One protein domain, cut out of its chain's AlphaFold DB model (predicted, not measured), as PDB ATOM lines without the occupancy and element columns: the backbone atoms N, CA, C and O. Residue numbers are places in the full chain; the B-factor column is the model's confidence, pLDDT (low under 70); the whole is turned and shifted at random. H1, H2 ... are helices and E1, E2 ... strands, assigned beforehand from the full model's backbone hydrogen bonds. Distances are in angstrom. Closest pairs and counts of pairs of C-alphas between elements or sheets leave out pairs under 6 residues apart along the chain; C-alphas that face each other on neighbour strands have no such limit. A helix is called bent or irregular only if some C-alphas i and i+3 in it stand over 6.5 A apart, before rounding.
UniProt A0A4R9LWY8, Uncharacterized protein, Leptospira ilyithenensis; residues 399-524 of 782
ATOM      1  N   THR A 399     -15.959  -5.936 -34.138       90.81
ATOM      2  CA  THR A 399     -15.452  -4.987 -33.132       90.81
ATOM      3  C   THR A 399     -15.769  -3.551 -33.561       90.81
ATOM      4  O   THR A 399     -16.166  -3.318 -34.708       90.81
ATOM      5  N   LEU A 400     -15.618  -2.586 -32.644       91.31
ATOM      6  CA  LEU A 400     -15.838  -1.169 -32.943       91.31
ATOM      7  C   LEU A 400     -14.638  -0.629 -33.729       91.31
ATOM      8  O   LEU A 400     -13.491  -0.952 -33.415       91.31
ATOM      9  N   LEU A 401     -14.894   0.194 -34.746       92.38
ATOM     10  CA  LEU A 401     -13.836   0.888 -35.477       92.38
ATOM     11  C   LEU A 401     -13.508   2.196 -34.755       92.38
ATOM     12  O   LEU A 401     -14.392   3.027 -34.557       92.38
ATOM     13  N   LYS A 402     -12.242   2.378 -34.381       91.56
ATOM     14  CA  LYS A 402     -11.735   3.654 -33.874       91.56
ATOM     15  C   LYS A 402     -11.461   4.587 -35.056       91.56
ATOM     16  O   LYS A 402     -10.736   4.198 -35.970       91.56
ATOM     17  N   ILE A 403     -12.038   5.785 -35.028       90.62
ATOM     18  CA  ILE A 403     -11.870   6.820 -36.051       90.62
ATOM     19  C   ILE A 403     -11.480   8.131 -35.371       90.62
ATOM     20  O   ILE A 403     -12.148   8.570 -34.428       90.62
ATOM     21  N   ASP A 404     -10.425   8.747 -35.891       89.25
ATOM     22  CA  ASP A 404     -10.097  10.149 -35.672       89.25
ATOM     23  C   ASP A 404     -10.444  10.915 -36.959       89.25
ATOM     24  O   ASP A 404      -9.856  10.687 -38.016       89.25
ATOM     25  N   PHE A 405     -11.473  11.763 -36.897       87.25
ATOM     26  CA  PHE A 405     -11.939  12.503 -38.071       87.25
ATOM     27  C   PHE A 405     -10.970  13.612 -38.488       87.25
ATOM     28  O   PHE A 405     -10.958  13.974 -39.662       87.25
ATOM     29  N   GLU A 406     -10.189  14.156 -37.551       85.94
ATOM     30  CA  GLU A 406      -9.201  15.200 -37.840       85.94
ATOM     31  C   GLU A 406      -8.032  14.586 -38.615       85.94
ATOM     32  O   GLU A 406      -7.681  15.082 -39.686       85.94
ATOM     33  N   GLU A 407      -7.534  13.437 -38.149       84.88
ATOM     34  CA  GLU A 407      -6.480  12.676 -38.830       84.88
ATOM     35  C   GLU A 407      -6.929  12.204 -40.227       84.88
ATOM     36  O   GLU A 407      -6.210  12.399 -41.206       84.88
ATOM     37  N   GLU A 408      -8.134  11.636 -40.369       83.75
ATOM     38  CA  GLU A 408      -8.632  11.146 -41.669       83.75
ATOM     39  C   GLU A 408      -8.788  12.285 -42.706       83.75
ATOM     40  O   GLU A 408      -8.553  12.064 -43.896       83.75
ATOM     41  N   VAL A 409      -9.128  13.513 -42.283       83.75
ATOM     42  CA  VAL A 409      -9.208  14.688 -43.178       83.75
ATOM     43  C   VAL A 409      -7.824  15.262 -43.508       83.75
ATOM     44  O   VAL A 409      -7.584  15.600 -44.670       83.75
ATOM     45  N   GLU A 410      -6.901  15.340 -42.543       80.44
ATOM     46  CA  GLU A 410      -5.512  15.762 -42.804       80.44
ATOM     47  C   GLU A 410      -4.812  14.813 -43.783       80.44
ATOM     48  O   GLU A 410      -4.194  15.254 -44.756       80.44
ATOM     49  N   THR A 411      -4.973  13.504 -43.578       77.94
ATOM     50  CA  THR A 411      -4.359  12.478 -44.433       77.94
ATOM     51  C   THR A 411      -4.916  12.507 -45.863       77.94
ATOM     52  O   THR A 411      -4.256  12.046 -46.789       77.94
ATOM     53  N   ALA A 412      -6.111  13.073 -46.069       72.50
ATOM     54  CA  ALA A 412      -6.738  13.206 -47.384       72.50
ATOM     55  C   ALA A 412      -6.167  14.360 -48.238       72.50
ATOM     56  O   ALA A 412      -6.536  14.488 -49.408       72.50
ATOM     57  N   GLY A 413      -5.271  15.194 -47.694       68.38
ATOM     58  CA  GLY A 413      -4.569  16.236 -48.457       68.38
ATOM     59  C   GLY A 413      -5.349  17.544 -48.640       68.38
ATOM     60  O   GLY A 413      -5.095  18.284 -49.595       68.38
ATOM     61  N   ILE A 414      -6.298  17.846 -47.746       71.88
ATOM     62  CA  ILE A 414      -7.021  19.129 -47.734       71.88
ATOM     63  C   ILE A 414      -6.128  20.193 -47.082       71.88
ATOM     64  O   ILE A 414      -5.941  20.209 -45.871       71.88
ATOM     65  N   THR A 415      -5.566  21.097 -47.889       65.06
ATOM     66  CA  THR A 415      -4.551  22.069 -47.435       65.06
ATOM     67  C   THR A 415      -5.123  23.328 -46.778       65.06
ATOM     68  O   THR A 415      -4.390  24.066 -46.124       65.06
ATOM     69  N   SER A 416      -6.418  23.609 -46.951       72.94
ATOM     70  CA  SER A 416      -7.074  24.787 -46.369       72.94
ATOM     71  C   SER A 416      -7.591  24.493 -44.961       72.94
ATOM     72  O   SER A 416      -8.469  23.652 -44.788       72.94
ATOM     73  N   GLU A 417      -7.101  25.230 -43.960       76.62
ATOM     74  CA  GLU A 417      -7.465  25.034 -42.546       76.62
ATOM     75  C   GLU A 417      -8.958  25.309 -42.261       76.62
ATOM     76  O   GLU A 417      -9.591  24.607 -41.471       76.62
ATOM     77  N   GLU A 418      -9.550  26.310 -42.923       80.19
ATOM     78  CA  GLU A 418     -10.975  26.643 -42.779       80.19
ATOM     79  C   GLU A 418     -11.868  25.530 -43.338       80.19
ATOM     80  O   GLU A 418     -12.799  25.076 -42.665       80.19
ATOM     81  N   LYS A 419     -11.541  25.034 -44.538       77.56
ATOM     82  CA  LYS A 419     -12.272  23.927 -45.161       77.56
ATOM     83  C   LYS A 419     -12.052  22.608 -44.437       77.56
ATOM     84  O   LYS A 419     -12.994  21.836 -44.315       77.56
ATOM     85  N   ALA A 420     -10.852  22.349 -43.920       81.12
ATOM     86  CA  ALA A 420     -10.583  21.154 -43.127       81.12
ATOM     87  C   ALA A 420     -11.532  21.083 -41.919       81.12
ATOM     88  O   ALA A 420     -12.187  20.064 -41.717       81.12
ATOM     89  N   LYS A 421     -11.719  22.190 -41.185       85.75
ATOM     90  CA  LYS A 421     -12.681  22.258 -40.066       85.75
ATOM     91  C   LYS A 421     -14.129  22.040 -40.518       85.75
ATOM     92  O   LYS A 421     -14.882  21.341 -39.836       85.75
ATOM     93  N   GLU A 422     -14.523  22.610 -41.658       87.06
ATOM     94  CA  GLU A 422     -15.851  22.383 -42.243       87.06
ATOM     95  C   GLU A 422     -16.063  20.906 -42.603       87.06
ATOM     96  O   GLU A 422     -17.060  20.309 -42.193       87.06
ATOM     97  N   TYR A 423     -15.116  20.295 -43.315       85.94
ATOM     98  CA  TYR A 423     -15.196  18.905 -43.753       85.94
ATOM     99  C   TYR A 423     -15.110  17.913 -42.594       85.94
ATOM    100  O   TYR A 423     -15.842  16.932 -42.618       85.94
ATOM    101  N   VAL A 424     -14.315  18.175 -41.551       87.88
ATOM    102  CA  VAL A 424     -14.321  17.361 -40.321       87.88
ATOM    103  C   VAL A 424     -15.715  17.359 -39.702       87.88
ATOM    104  O   VAL A 424     -16.257  16.297 -39.393       87.88
ATOM    105  N   LYS A 425     -16.336  18.538 -39.560       89.62
ATOM    106  CA  LYS A 425     -17.699  18.648 -39.026       89.62
ATOM    107  C   LYS A 425     -18.702  17.898 -39.903       89.62
ATOM    108  O   LYS A 425     -19.529  17.157 -39.385       89.62
ATOM    109  N   ARG A 426     -18.604  18.063 -41.221       89.38
ATOM    110  CA  ARG A 426     -19.511  17.450 -42.195       89.38
ATOM    111  C   ARG A 426     -19.363  15.925 -42.236       89.38
ATOM    112  O   ARG A 426     -20.372  15.229 -42.217       89.38
ATOM    113  N   LEU A 427     -18.129  15.413 -42.200       89.06
ATOM    114  CA  LEU A 427     -17.825  13.978 -42.165       89.06
ATOM    115  C   LEU A 427     -18.325  13.354 -40.867       89.06
ATOM    116  O   LEU A 427     -18.905  12.272 -40.884       89.06
ATOM    117  N   LYS A 428     -18.128  14.059 -39.750       90.12
ATOM    118  CA  LYS A 428     -18.679  13.674 -38.458       90.12
ATOM    119  C   LYS A 428     -20.206  13.593 -38.539       90.12
ATOM    120  O   LYS A 428     -20.754  12.544 -38.235       90.12
ATOM    121  N   ASP A 429     -20.893  14.638 -38.989       91.06
ATOM    122  CA  ASP A 429     -22.360  14.629 -39.082       91.06
ATOM    123  C   ASP A 429     -22.877  13.501 -40.004       91.06
ATOM    124  O   ASP A 429     -23.804  12.788 -39.625       91.06
ATOM    125  N   ASP A 430     -22.227  13.281 -41.153       88.88
ATOM    126  CA  ASP A 430     -22.555  12.217 -42.117       88.88
ATOM    127  C   ASP A 430     -22.352  10.797 -41.546       88.88
ATOM    128  O   ASP A 430     -23.154   9.895 -41.781       88.88
ATOM    129  N   VAL A 431     -21.265  10.561 -40.804       90.94
ATOM    130  CA  VAL A 431     -20.975   9.240 -40.222       90.94
ATOM    131  C   VAL A 431     -21.873   8.964 -39.019       90.94
ATOM    132  O   VAL A 431     -22.360   7.845 -38.854       90.94
ATOM    133  N   LEU A 432     -22.100   9.968 -38.170       88.56
ATOM    134  CA  LEU A 432     -22.894   9.820 -36.951       88.56
ATOM    135  C   LEU A 432     -24.409   9.794 -37.222       88.56
ATOM    136  O   LEU A 432     -25.159   9.373 -36.339       88.56
ATOM    137  N   SER A 433     -24.871  10.218 -38.407       88.50
ATOM    138  CA  SER A 433     -26.269  10.043 -38.824       88.50
ATOM    139  C   SER A 433     -26.592   8.597 -39.194       88.50
ATOM    140  O   SER A 433     -27.678   8.112 -38.881       88.50
ATOM    141  N   ASP A 434     -25.648   7.917 -39.845       87.94
ATOM    142  CA  ASP A 434     -25.873   6.600 -40.446       87.94
ATOM    143  C   ASP A 434     -25.389   5.454 -39.545       87.94
ATOM    144  O   ASP A 434     -25.855   4.318 -39.672       87.94
ATOM    145  N   PHE A 435     -24.469   5.738 -38.618       92.06
ATOM    146  CA  PHE A 435     -23.862   4.744 -37.738       92.06
ATOM    147  C   PHE A 435     -23.961   5.105 -36.260       92.06
ATOM    148  O   PHE A 435     -24.073   6.257 -35.850       92.06
ATOM    149  N   SER A 436     -23.863   4.071 -35.428       91.06
ATOM    150  CA  SER A 436     -23.900   4.217 -33.978       91.06
ATOM    151  C   SER A 436     -22.496   4.371 -33.408       91.06
ATOM    152  O   SER A 436     -21.556   3.750 -33.902       91.06
ATOM    153  N   TYR A 437     -22.339   5.171 -32.350       92.69
ATOM    154  CA  TYR A 437     -21.007   5.533 -31.868       92.69
ATOM    155  C   TYR A 437     -20.913   5.812 -30.362       92.69
ATOM    156  O   TYR A 437     -21.911   6.060 -29.673       92.69
ATOM    157  N   TYR A 438     -19.671   5.826 -29.874       92.06
ATOM    158  CA  TYR A 438     -19.279   6.311 -28.553       92.06
ATOM    159  C   TYR A 438     -18.094   7.288 -28.665       92.06
ATOM    160  O   TYR A 438     -17.156   7.032 -29.415       92.06
ATOM    161  N   GLU A 439     -18.152   8.406 -27.934       90.62
ATOM    162  CA  GLU A 439     -17.111   9.448 -27.901       90.62
ATOM    163  C   GLU A 439     -16.208   9.241 -26.676       90.62
ATOM    164  O   GLU A 439     -16.693   9.260 -25.542       90.62
ATOM    165  N   GLU A 440     -14.901   9.075 -26.889       88.12
ATOM    166  CA  GLU A 440     -13.890   9.029 -25.826       88.12
ATOM    167  C   GLU A 440     -12.937  10.224 -25.959       88.12
ATOM    168  O   GLU A 440     -12.344  10.458 -27.013       88.12
ATOM    169  N   ARG A 441     -12.774  10.986 -24.872       85.44
ATOM    170  CA  ARG A 441     -11.828  12.107 -24.816       85.44
ATOM    171  C   ARG A 441     -10.536  11.662 -24.153       85.44
ATOM    172  O   ARG A 441     -10.544  11.263 -22.988       85.44
ATOM    173  N   ASN A 442      -9.430  11.771 -24.880       79.31
ATOM    174  CA  ASN A 442      -8.101  11.491 -24.353       79.31
ATOM    175  C   ASN A 442      -7.627  12.611 -23.414       79.31
ATOM    176  O   ASN A 442      -8.061  13.759 -23.508       79.31
ATOM    177  N   ALA A 443      -6.657  12.297 -22.550       70.94
ATOM    178  CA  ALA A 443      -6.032  13.259 -21.635       70.94
ATOM    179  C   ALA A 443      -5.318  14.432 -22.347       70.94
ATOM    180  O   ALA A 443      -5.069  15.459 -21.724       70.94
ATOM    181  N   SER A 444      -5.013  14.290 -23.643       67.19
ATOM    182  CA  SER A 444      -4.451  15.330 -24.518       67.19
ATOM    183  C   SER A 444      -5.493  16.305 -25.085       67.19
ATOM    184  O   SER A 444      -5.116  17.272 -25.738       67.19
ATOM    185  N   GLY A 445      -6.792  16.062 -24.869       71.19
ATOM    186  CA  GLY A 445      -7.886  16.846 -25.453       71.19
ATOM    187  C   GLY A 445      -8.377  16.351 -26.820       71.19
ATOM    188  O   GLY A 445      -9.429  16.805 -27.263       71.19
ATOM    189  N   GLN A 446      -7.686  15.393 -27.450       76.19
ATOM    190  CA  GLN A 446      -8.136  14.734 -28.686       76.19
ATOM    191  C   GLN A 446      -9.352  13.831 -28.441       76.19
ATOM    192  O   GLN A 446      -9.445  13.152 -27.410       76.19
ATOM    193  N   VAL A 447     -10.273  13.805 -29.406       84.50
ATOM    194  CA  VAL A 447     -11.549  13.086 -29.316       84.50
ATOM    195  C   VAL A 447     -11.556  11.913 -30.293       84.50
ATOM    196  O   VAL A 447     -11.572  12.115 -31.500       84.50
ATOM    197  N   ASN A 448     -11.604  10.687 -29.770       87.56
ATOM    198  CA  ASN A 448     -11.726   9.475 -30.579       87.56
ATOM    199  C   ASN A 448     -13.180   9.006 -30.637       87.56
ATOM    200  O   ASN A 448     -13.877   8.980 -29.616       87.56
ATOM    201  N   TYR A 449     -13.617   8.564 -31.815       91.19
ATOM    202  CA  TYR A 449     -14.946   7.989 -32.008       91.19
ATOM    203  C   TYR A 449     -14.835   6.488 -32.234       91.19
ATOM    204  O   TYR A 449     -14.132   6.025 -33.130       91.19
ATOM    205  N   TYR A 450     -15.561   5.719 -31.430       92.56
ATOM    206  CA  TYR A 450     -15.726   4.285 -31.618       92.56
ATOM    207  C   TYR A 450     -17.054   4.041 -32.321       92.56
ATOM    208  O   TYR A 450     -18.112   4.179 -31.704       92.56
ATOM    209  N   VAL A 451     -16.998   3.714 -33.610       93.56
ATOM    210  CA  VAL A 451     -18.160   3.637 -34.506       93.56
ATOM    211  C   VAL A 451     -18.467   2.185 -34.870       93.56
ATOM    212  O   VAL A 451     -17.564   1.354 -35.016       93.56
ATOM    213  N   VAL A 452     -19.754   1.862 -35.009       93.25
ATOM    214  CA  VAL A 452     -20.240   0.518 -35.327       93.25
ATOM    215  C   VAL A 452     -21.472   0.556 -36.229       93.25
ATOM    216  O   VAL A 452     -22.366   1.388 -36.074       93.25
ATOM    217  N   ASP A 453     -21.545  -0.404 -37.150       92.44
ATOM    218  CA  ASP A 453     -22.768  -0.699 -37.898       92.44
ATOM    219  C   ASP A 453     -23.762  -1.444 -36.992       92.44
ATOM    220  O   ASP A 453     -23.579  -2.628 -36.673       92.44
ATOM    221  N   HIS A 454     -24.835  -0.761 -36.576       91.25
ATOM    222  CA  HIS A 454     -25.857  -1.325 -35.683       91.25
ATOM    223  C   HIS A 454     -26.570  -2.554 -36.262       91.25
ATOM    224  O   HIS A 454     -27.177  -3.315 -35.504       91.25
ATOM    225  N   GLY A 455     -26.450  -2.820 -37.567       90.81
ATOM    226  CA  GLY A 455     -26.937  -4.045 -38.200       90.81
ATOM    227  C   GLY A 455     -26.238  -5.328 -37.724       90.81
ATOM    228  O   GLY A 455     -26.805  -6.409 -37.895       90.81
ATOM    229  N   TYR A 456     -25.058  -5.223 -37.103       91.44
ATOM    230  CA  TYR A 456     -24.248  -6.349 -36.608       91.44
ATOM    231  C   TYR A 456     -24.031  -6.339 -35.083       91.44
ATOM    232  O   TYR A 456     -23.224  -7.113 -34.566       91.44
ATOM    233  N   MET A 457     -24.757  -5.496 -34.346       92.94
ATOM    234  CA  MET A 457     -24.477  -5.191 -32.938       92.94
ATOM    235  C   MET A 457     -24.403  -6.420 -32.012       92.94
ATOM    236  O   MET A 457     -23.519  -6.513 -31.166       92.94
ATOM    237  N   ALA A 458     -25.290  -7.401 -32.189       88.81
ATOM    238  CA  ALA A 458     -25.314  -8.624 -31.386       88.81
ATOM    239  C   ALA A 458     -24.059  -9.488 -31.592       88.81
ATOM    240  O   ALA A 458     -23.554 -10.064 -30.634       88.81
ATOM    241  N   ALA A 459     -23.530  -9.542 -32.820       89.44
ATOM    242  CA  ALA A 459     -22.284 -10.251 -33.112       89.44
ATOM    243  C   ALA A 459     -21.073  -9.528 -32.507       89.44
ATOM    244  O   ALA A 459     -20.164 -10.177 -31.991       89.44
ATOM    245  N   VAL A 460     -21.093  -8.190 -32.512       92.19
ATOM    246  CA  VAL A 460     -20.056  -7.361 -31.881       92.19
ATOM    247  C   VAL A 460     -20.010  -7.601 -30.374       92.19
ATOM    248  O   VAL A 460     -18.953  -7.913 -29.832       92.19
ATOM    249  N   ILE A 461     -21.157  -7.533 -29.691       90.75
ATOM    250  CA  ILE A 461     -21.229  -7.788 -28.243       90.75
ATOM    251  C   ILE A 461     -20.801  -9.219 -27.923       90.75
ATOM    252  O   ILE A 461     -20.065  -9.425 -26.960       90.75
ATOM    253  N   HIS A 462     -21.232 -10.200 -28.719       90.69
ATOM    254  CA  HIS A 462     -20.864 -11.601 -28.523       90.69
ATOM    255  C   HIS A 462     -19.351 -11.816 -28.588       90.69
ATOM    256  O   HIS A 462     -18.770 -12.327 -27.628       90.69
ATOM    257  N   LYS A 463     -18.700 -11.333 -29.653       89.50
ATOM    258  CA  LYS A 463     -17.248 -11.457 -29.802       89.50
ATOM    259  C   LYS A 463     -16.493 -10.697 -28.713       89.50
ATOM    260  O   LYS A 463     -15.587 -11.256 -28.103       89.50
ATOM    261  N   LEU A 464     -16.877  -9.449 -28.438       90.25
ATOM    262  CA  LEU A 464     -16.233  -8.638 -27.402       90.25
ATOM    263  C   LEU A 464     -16.417  -9.230 -25.997       90.25
ATOM    264  O   LEU A 464     -15.518  -9.097 -25.173       90.25
ATOM    265  N   SER A 465     -17.530  -9.917 -25.723       86.62
ATOM    266  CA  SER A 465     -17.743 -10.625 -24.449       86.62
ATOM    267  C   SER A 465     -16.839 -11.851 -24.323       86.62
ATOM    268  O   SER A 465     -16.324 -12.129 -23.246       86.62
ATOM    269  N   PHE A 466     -16.603 -12.563 -25.427       85.62
ATOM    270  CA  PHE A 466     -15.719 -13.724 -25.444       85.62
ATOM    271  C   PHE A 466     -14.232 -13.329 -25.351       85.62
ATOM    272  O   PHE A 466     -13.504 -13.825 -24.490       85.62
ATOM    273  N   GLU A 467     -13.776 -12.410 -26.208       85.00
ATOM    274  CA  GLU A 467     -12.360 -12.020 -26.323       85.00
ATOM    275  C   GLU A 467     -11.943 -10.923 -25.328       85.00
ATOM    276  O   GLU A 467     -10.768 -10.807 -24.976       85.00
ATOM    277  N   GLY A 468     -12.890 -10.140 -24.800       79.38
ATOM    278  CA  GLY A 468     -12.629  -9.140 -23.758       79.38
ATOM    279  C   GLY A 468     -12.164  -9.739 -22.427       79.38
ATOM    280  O   GLY A 468     -11.612  -9.024 -21.591       79.38
ATOM    281  N   ARG A 469     -12.319 -11.058 -22.233       78.50
ATOM    282  CA  ARG A 469     -11.793 -11.794 -21.071       78.50
ATOM    283  C   ARG A 469     -10.261 -11.822 -21.036       78.50
ATOM    284  O   ARG A 469      -9.684 -11.855 -19.952       78.50
ATOM    285  N   SER A 470      -9.605 -11.816 -22.199       78.81
ATOM    286  CA  SER A 470      -8.142 -11.911 -22.322       78.81
ATOM    287  C   SER A 470      -7.468 -10.591 -22.702       78.81
ATOM    288  O   SER A 470      -6.286 -10.422 -22.402       78.81
ATOM    289  N   ASN A 471      -8.193  -9.647 -23.319       83.50
ATOM    290  CA  ASN A 471      -7.639  -8.369 -23.772       83.50
ATOM    291  C   ASN A 471      -8.322  -7.154 -23.095       83.50
ATOM    292  O   ASN A 471      -9.514  -6.918 -23.320       83.50
ATOM    293  N   PRO A 472      -7.584  -6.329 -22.317       83.81
ATOM    294  CA  PRO A 472      -8.144  -5.167 -21.622       83.81
ATOM    295  C   PRO A 472      -8.680  -4.076 -22.563       83.81
ATOM    296  O   PRO A 472      -9.579  -3.331 -22.176       83.81
ATOM    297  N   GLU A 473      -8.171  -3.973 -23.791       84.00
ATOM    298  CA  GLU A 473      -8.662  -3.004 -24.776       84.00
ATOM    299  C   GLU A 473     -10.037  -3.409 -25.325       84.00
ATOM    300  O   GLU A 473     -10.958  -2.591 -25.377       84.00
ATOM    301  N   LEU A 474     -10.221  -4.692 -25.647       85.62
ATOM    302  CA  LEU A 474     -11.517  -5.223 -26.084       85.62
ATOM    303  C   LEU A 474     -12.553  -5.189 -24.958       85.62
ATOM    304  O   LEU A 474     -13.735  -4.981 -25.223       85.62
ATOM    305  N   LYS A 475     -12.116  -5.310 -23.698       85.69
ATOM    306  CA  LYS A 475     -12.985  -5.107 -22.534       85.69
ATOM    307  C   LYS A 475     -13.534  -3.678 -22.462       85.69
ATOM    308  O   LYS A 475     -14.726  -3.506 -22.228       85.69
ATOM    309  N   LYS A 476     -12.710  -2.659 -22.731       87.12
ATOM    310  CA  LYS A 476     -13.192  -1.269 -22.843       87.12
ATOM    311  C   LYS A 476     -14.167  -1.103 -24.009       87.12
ATOM    312  O   LYS A 476     -15.236  -0.521 -23.844       87.12
ATOM    313  N   GLN A 477     -13.852  -1.683 -25.169       88.75
ATOM    314  CA  GLN A 477     -14.767  -1.661 -26.316       88.75
ATOM    315  C   GLN A 477     -16.103  -2.359 -26.016       88.75
ATOM    316  O   GLN A 477     -17.138  -1.910 -26.506       88.75
ATOM    317  N   LEU A 478     -16.111  -3.421 -25.202       89.62
ATOM    318  CA  LEU A 478     -17.335  -4.090 -24.758       89.62
ATOM    319  C   LEU A 478     -18.229  -3.145 -23.947       89.62
ATOM    320  O   LEU A 478     -19.440  -3.124 -24.160       89.62
ATOM    321  N   GLU A 479     -17.653  -2.351 -23.043       89.00
ATOM    322  CA  GLU A 479     -18.402  -1.349 -22.275       89.00
ATOM    323  C   GLU A 479     -19.032  -0.303 -23.204       89.00
ATOM    324  O   GLU A 479     -20.231  -0.028 -23.105       89.00
ATOM    325  N   PHE A 480     -18.269   0.196 -24.182       92.44
ATOM    326  CA  PHE A 480     -18.781   1.119 -25.200       92.44
ATOM    327  C   PHE A 480     -19.910   0.480 -26.021       92.44
ATOM    328  O   PHE A 480     -20.967   1.090 -26.209       92.44
ATOM    329  N   ALA A 481     -19.742  -0.778 -26.437       91.25
ATOM    330  CA  ALA A 481     -20.756  -1.531 -27.165       91.25
ATOM    331  C   ALA A 481     -22.046  -1.693 -26.344       91.25
ATOM    332  O   ALA A 481     -23.142  -1.486 -26.866       91.25
ATOM    333  N   LYS A 482     -21.952  -2.016 -25.048       90.00
ATOM    334  CA  LYS A 482     -23.129  -2.140 -24.172       90.00
ATOM    335  C   LYS A 482     -23.884  -0.813 -24.054       90.00
ATOM    336  O   LYS A 482     -25.113  -0.816 -24.150       90.00
ATOM    337  N   ILE A 483     -23.172   0.310 -23.929       90.69
ATOM    338  CA  ILE A 483     -23.775   1.655 -23.891       90.69
ATOM    339  C   ILE A 483     -24.498   1.966 -25.206       90.69
ATOM    340  O   ILE A 483     -25.655   2.392 -25.185       90.69
ATOM    341  N   ILE A 484     -23.851   1.716 -26.348       89.56
ATOM    342  CA  ILE A 484     -24.456   1.913 -27.672       89.56
ATOM    343  C   ILE A 484     -25.713   1.048 -27.818       89.56
ATOM    344  O   ILE A 484     -26.775   1.545 -28.189       89.56
ATOM    345  N   ASN A 485     -25.632  -0.235 -27.463       89.75
ATOM    346  CA  ASN A 485     -26.755  -1.160 -27.578       89.75
ATOM    347  C   ASN A 485     -27.927  -0.764 -26.676       89.75
ATOM    348  O   ASN A 485     -29.080  -0.919 -27.071       89.75
ATOM    349  N   HIS A 486     -27.647  -0.226 -25.487       88.56
ATOM    350  CA  HIS A 486     -28.683   0.291 -24.602       88.56
ATOM    351  C   HIS A 486     -29.425   1.478 -25.235       88.56
ATOM    352  O   HIS A 486     -30.655   1.469 -25.267       88.56
ATOM    353  N   ARG A 487     -28.690   2.435 -25.825       86.94
ATOM    354  CA  ARG A 487     -29.272   3.578 -26.557       86.94
ATOM    355  C   ARG A 487     -30.123   3.131 -27.749       86.94
ATOM    356  O   ARG A 487     -31.194   3.679 -27.969       86.94
ATOM    357  N   LEU A 488     -29.671   2.114 -28.481       87.25
ATOM    358  CA  LEU A 488     -30.379   1.585 -29.653       87.25
ATOM    359  C   LEU A 488     -31.548   0.665 -29.312       87.25
ATOM    360  O   LEU A 488     -32.374   0.395 -30.176       87.25
ATOM    361  N   SER A 489     -31.600   0.120 -28.098       85.38
ATOM    362  CA  SER A 489     -32.667  -0.795 -27.686       85.38
ATOM    363  C   SER A 489     -33.868  -0.059 -27.093       85.38
ATOM    364  O   SER A 489     -34.951  -0.644 -27.028       85.38
ATOM    365  N   ASN A 490     -33.701   1.200 -26.667       81.06
ATOM    366  CA  ASN A 490     -34.755   1.967 -26.011       81.06
ATOM    367  C   ASN A 490     -34.695   3.476 -26.352       81.06
ATOM    368  O   ASN A 490     -33.975   4.214 -25.677       81.06
ATOM    369  N   PRO A 491     -35.465   3.958 -27.350       76.25
ATOM    370  CA  PRO A 491     -36.383   3.210 -28.217       76.25
ATOM    371  C   PRO A 491     -35.646   2.305 -29.216       76.25
ATOM    372  O   PRO A 491     -34.545   2.618 -29.660       76.25
ATOM    373  N   LYS A 492     -36.255   1.166 -29.576       83.12
ATOM    374  CA  LYS A 492     -35.631   0.170 -30.459       83.12
ATOM    375  C   LYS A 492     -35.416   0.732 -31.869       83.12
ATOM    376  O   LYS A 492     -36.383   0.950 -32.595       83.12
ATOM    377  N   HIS A 493     -34.157   0.897 -32.267       84.44
ATOM    378  CA  HIS A 493     -33.775   1.335 -33.605       84.44
ATOM    379  C   HIS A 493     -34.224   0.296 -34.653       84.44
ATOM    380  O   HIS A 493     -33.983  -0.902 -34.458       84.44
ATOM    381  N   PRO A 494     -34.865   0.708 -35.766       81.94
ATOM    382  CA  PRO A 494     -35.466  -0.211 -36.741       81.94
ATOM    383  C   PRO A 494     -34.449  -1.148 -37.402       81.94
ATOM    384  O   PRO A 494     -34.771  -2.289 -37.721       81.94
ATOM    385  N   GLU A 495     -33.211  -0.688 -37.563       85.00
ATOM    386  CA  GLU A 495     -32.142  -1.444 -38.223       85.00
ATOM    387  C   GLU A 495     -31.240  -2.223 -37.254       85.00
ATOM    388  O   GLU A 495     -30.294  -2.888 -37.687       85.00
ATOM    389  N   LEU A 496     -31.506  -2.162 -35.943       88.25
ATOM    390  CA  LEU A 496     -30.705  -2.871 -34.946       88.25
ATOM    391  C   LEU A 496     -30.722  -4.379 -35.231       88.25
ATOM    392  O   LEU A 496     -31.773  -5.022 -35.202       88.25
ATOM    393  N   ASN A 497     -29.538  -4.947 -35.467       87.62
ATOM    394  CA  ASN A 497     -29.328  -6.345 -35.852       87.62
ATOM    395  C   ASN A 497     -30.000  -6.772 -37.172       87.62
ATOM    396  O   ASN A 497     -30.105  -7.969 -37.441       87.62
ATOM    397  N   GLY A 498     -30.425  -5.829 -38.019       85.56
ATOM    398  CA  GLY A 498     -31.139  -6.123 -39.268       85.56
ATOM    399  C   GLY A 498     -30.326  -6.907 -40.309       85.56
ATOM    400  O   GLY A 498     -30.903  -7.492 -41.223       85.56
ATOM    401  N   LYS A 499     -28.993  -6.966 -40.168       88.12
ATOM    402  CA  LYS A 499     -28.083  -7.699 -41.072       88.12
ATOM    403  C   LYS A 499     -27.729  -9.104 -40.562       88.12
ATOM    404  O   LYS A 499     -26.953  -9.815 -41.206       88.12
ATOM    405  N   LEU A 500     -28.300  -9.518 -39.429       86.06
ATOM    406  CA  LEU A 500     -28.117 -10.830 -38.807       86.06
ATOM    407  C   LEU A 500     -29.407 -11.661 -38.892       86.06
ATOM    408  O   LEU A 500     -30.516 -11.132 -38.883       86.06
ATOM    409  N   LYS A 501     -29.280 -12.993 -38.957       86.62
ATOM    410  CA  LYS A 501     -30.449 -13.889 -38.940       86.62
ATOM    411  C   LYS A 501     -31.092 -13.910 -37.541       86.62
ATOM    412  O   LYS A 501     -30.344 -14.022 -36.567       86.62
ATOM    413  N   PRO A 502     -32.436 -13.912 -37.420       83.50
ATOM    414  CA  PRO A 502     -33.135 -13.952 -36.128       83.50
ATOM    415  C   PRO A 502     -32.659 -15.076 -35.194       83.50
ATOM    416  O   PRO A 502     -32.367 -14.827 -34.025       83.50
ATOM    417  N   ASP A 503     -32.481 -16.287 -35.730       81.38
ATOM    418  CA  ASP A 503     -32.034 -17.452 -34.955       81.38
ATOM    419  C   ASP A 503     -30.610 -17.289 -34.405       81.38
ATOM    420  O   ASP A 503     -30.301 -17.742 -33.303       81.38
ATOM    421  N   SER A 504     -29.730 -16.628 -35.162       82.31
ATOM    422  CA  SER A 504     -28.358 -16.345 -34.735       82.31
ATOM    423  C   SER A 504     -28.334 -15.314 -33.609       82.31
ATOM    424  O   SER A 504     -27.580 -15.480 -32.656       82.31
ATOM    425  N   ILE A 505     -29.182 -14.283 -33.685       84.69
ATOM    426  CA  ILE A 505     -29.298 -13.250 -32.642       84.69
ATOM    427  C   ILE A 505     -29.744 -13.880 -31.319       84.69
ATOM    428  O   ILE A 505     -29.156 -13.603 -30.274       84.69
ATOM    429  N   GLY A 506     -30.751 -14.760 -31.363       80.69
ATOM    430  CA  GLY A 506     -31.237 -15.474 -30.180       80.69
ATOM    431  C   GLY A 506     -30.140 -16.304 -29.508       80.69
ATOM    432  O   GLY A 506     -29.944 -16.186 -28.301       80.69
ATOM    433  N   LYS A 507     -29.380 -17.078 -30.294       86.50
ATOM    434  CA  LYS A 507     -28.254 -17.882 -29.789       86.50
ATOM    435  C   LYS A 507     -27.156 -17.018 -29.170       86.50
ATOM    436  O   LYS A 507     -26.786 -17.254 -28.026       86.50
ATOM    437  N   MET A 508     -26.704 -15.983 -29.881       86.44
ATOM    438  CA  MET A 508     -25.650 -15.084 -29.396       86.44
ATOM    439  C   MET A 508     -26.049 -14.378 -28.096       86.44
ATOM    440  O   MET A 508     -25.245 -14.304 -27.174       86.44
ATOM    441  N   ASN A 509     -27.298 -13.924 -27.970       85.94
ATOM    442  CA  ASN A 509     -27.775 -13.286 -26.740       85.94
ATOM    443  C   ASN A 509     -27.838 -14.256 -25.550       85.94
ATOM    444  O   ASN A 509     -27.565 -13.852 -24.420       85.94
ATOM    445  N   VAL A 510     -28.205 -15.521 -25.780       86.44
ATOM    446  CA  VAL A 510     -28.194 -16.557 -24.733       86.44
ATOM    447  C   VAL A 510     -26.761 -16.875 -24.314       86.44
ATOM    448  O   VAL A 510     -26.477 -16.927 -23.122       86.44
ATOM    449  N   GLU A 511     -25.849 -17.027 -25.274       84.94
ATOM    450  CA  GLU A 511     -24.430 -17.266 -24.997       84.94
ATOM    451  C   GLU A 511     -23.797 -16.106 -24.222       84.94
ATOM    452  O   GLU A 511     -23.110 -16.351 -23.234       84.94
ATOM    453  N   VAL A 512     -24.082 -14.852 -24.592       86.44
ATOM    454  CA  VAL A 512     -23.620 -13.667 -23.846       86.44
ATOM    455  C   VAL A 512     -24.135 -13.680 -22.410       86.44
ATOM    456  O   VAL A 512     -23.342 -13.514 -21.490       86.44
ATOM    457  N   ARG A 513     -25.428 -13.952 -22.187       85.56
ATOM    458  CA  ARG A 513     -25.987 -14.032 -20.825       85.56
ATOM    459  C   ARG A 513     -25.359 -15.147 -19.994       85.56
ATOM    460  O   ARG A 513     -25.110 -14.952 -18.810       85.56
ATOM    461  N   ASN A 514     -25.096 -16.300 -20.604       85.81
ATOM    462  CA  ASN A 514     -24.426 -17.405 -19.924       85.81
ATOM    463  C   ASN A 514     -22.983 -17.029 -19.553       85.81
ATOM    464  O   ASN A 514     -22.545 -17.335 -18.448       85.81
ATOM    465  N   MET A 515     -22.269 -16.331 -20.445       82.69
ATOM    466  CA  MET A 515     -20.918 -15.825 -20.180       82.69
ATOM    467  C   MET A 515     -20.897 -14.772 -19.064       82.69
ATOM    468  O   MET A 515     -19.998 -14.805 -18.226       82.69
ATOM    469  N   GLU A 516     -21.880 -13.870 -19.018       82.56
ATOM    470  CA  GLU A 516     -22.023 -12.885 -17.936       82.56
ATOM    471  C   GLU A 516     -22.337 -13.566 -16.595       82.56
ATOM    472  O   GLU A 516     -21.719 -13.248 -15.582       82.56
ATOM    473  N   HIS A 517     -23.233 -14.557 -16.588       83.25
ATOM    474  CA  HIS A 517     -23.558 -15.322 -15.382       83.25
ATOM    475  C   HIS A 517     -22.350 -16.105 -14.847       83.25
ATOM    476  O   HIS A 517     -22.100 -16.116 -13.645       83.25
ATOM    477  N   GLU A 518     -21.568 -16.727 -15.734       81.88
ATOM    478  CA  GLU A 518     -20.327 -17.419 -15.372       81.88
ATOM    479  C   GLU A 518     -19.296 -16.454 -14.760       81.88
ATOM    480  O   GLU A 518     -18.628 -16.795 -13.784       81.88
ATOM    481  N   GLU A 519     -19.179 -15.235 -15.292       78.06
ATOM    482  CA  GLU A 519     -18.303 -14.201 -14.732       78.06
ATOM    483  C   GLU A 519     -18.780 -13.711 -13.365       78.06
ATOM    484  O   GLU A 519     -17.959 -13.547 -12.463       78.06
ATOM    485  N   GLU A 520     -20.086 -13.528 -13.174       79.94
ATOM    486  CA  GLU A 520     -20.649 -13.177 -11.870       79.94
ATOM    487  C   GLU A 520     -20.443 -14.286 -10.835       79.94
ATOM    488  O   GLU A 520     -20.100 -14.003  -9.687       79.94
ATOM    489  N   GLU A 521     -20.634 -15.551 -11.213       80.00
ATOM    490  CA  GLU A 521     -20.359 -16.694 -10.340       80.00
ATOM    491  C   GLU A 521     -18.874 -16.810 -10.023       80.00
ATOM    492  O   GLU A 521     -18.506 -17.059  -8.872       80.00
ATOM    493  N   ARG A 522     -18.007 -16.568 -11.010       78.06
ATOM    494  CA  ARG A 522     -16.562 -16.541 -10.804       78.06
ATOM    495  C   ARG A 522     -16.165 -15.412  -9.862       78.06
ATOM    496  O   ARG A 522     -15.461 -15.692  -8.896       78.06
ATOM    497  N   ALA A 523     -16.677 -14.199 -10.064       76.50
ATOM    498  CA  ALA A 523     -16.439 -13.053  -9.189       76.50
ATOM    499  C   ALA A 523     -16.954 -13.310  -7.765       76.50
ATOM    500  O   ALA A 523     -16.216 -13.096  -6.806       76.50
ATOM    501  N   LYS A 524     -18.163 -13.869  -7.608       78.12
ATOM    502  CA  LYS A 524     -18.701 -14.301  -6.303       78.12
ATOM    503  C   LYS A 524     -17.841 -15.396  -5.673       78.12
ATOM    504  O   LYS A 524     -17.627 -15.388  -4.465       78.12
TER     505      LYS A 524
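Overview. This is residues 399 to 524 of the 782 residues of an uncharacterized protein of Leptospira ilyithenensis (UniProt A0A4R9LWY8). The model is an elongated row of parts: the helices H1 and H2 at one end, then a small sheet of three strands, then the helical hairpin H3 and H4 with H4 over one face of the sheet, and the long helix H5 at the other end, packed on H3. The printed part has 126 residues with five named helices and three named strands, in the order E1 H1 H2 E2 E3 H3 H4 H5. The sheet's order is E1 E3 E2, antiparallel throughout, and the class is mostly helix. The whole is loose, with a radius of gyration of the C-alphas of 17.1 A, and spans 55 by 33 by 22 A.

Along the chain. E1, residues 401 to 403, begins at C-alpha 401 (-13.836, 0.888, -35.477) and is 6.3 A long. H1, residues 405 to 411, measures 9.9 A, and H2, residues 417 to 434, 26.1 A. E2, residues 436 to 441, measures 17.1 A, and E3, residues 447 to 452, 16.4 A. H3, residues 454 to 467, measures 19.6 A and is irregular: C-alphas 455 and 458 are 8.4 A apart. H4, residues 472 to 489, begins at C-alpha 472 (-8.144, -5.167, -21.622) and measures 25.6 A. H5, residues 502 to 524, measures 33.1 A and ends at C-alpha 524 (-18.701, -14.301, -6.303).

Arrangement. E1 and E3 are antiparallel neighbours at 148 degrees, with N 403 and O 449 2.8 A apart, within hydrogen-bond range. The hairpin E2 and E3 stands at 158 degrees, with N 438 and O 450 2.9 A apart, also within range. E1, H1 H2 and E2 form a split strand-helix-strand unit, two strands running the same way with E3 between them, and its crossover is right-handed. H1 and H2 touch, closest at the C-alphas of Phe 405 and Val 424, 5.9 A, at a steep tilt of 52 degrees, opposite ways. H2 only grazes the sheet, with residues 428 to 434. H4 is on the sheet at a height of 9.0 A, in two layers, helix over sheet; the closest C-alphas of E2 and H4 are those of Tyr 438 and Phe 480, 6.2 A. H3 and H4, a helical hairpin, touch at the C-alphas of Leu 464 and Leu 478, 5.4 A. H5 touches H3 with residues 505 to 515 alone, closest at the C-alphas of His 462 and Val 512, 5.8 A, the same way at a shallow tilt of 34 degrees, only just short of steep. H4 and H5 are apart. Every O i to N i+4 pair is within hydrogen-bond range in H1, H4 and H5, against 13 of 14 in H2 and 8 of 10 in H3.

Size, cuts and confidence. The two C-alphas farthest apart, those of Ser 416 and Lys 524, are 57.2 A apart. The printed part has no cut. The link from H4 to H5, residues 490 to 501, is long, and the other links are tight. Mean pLDDT of the printed part is 85.3, and residues 413, 415 and 444 are under 70.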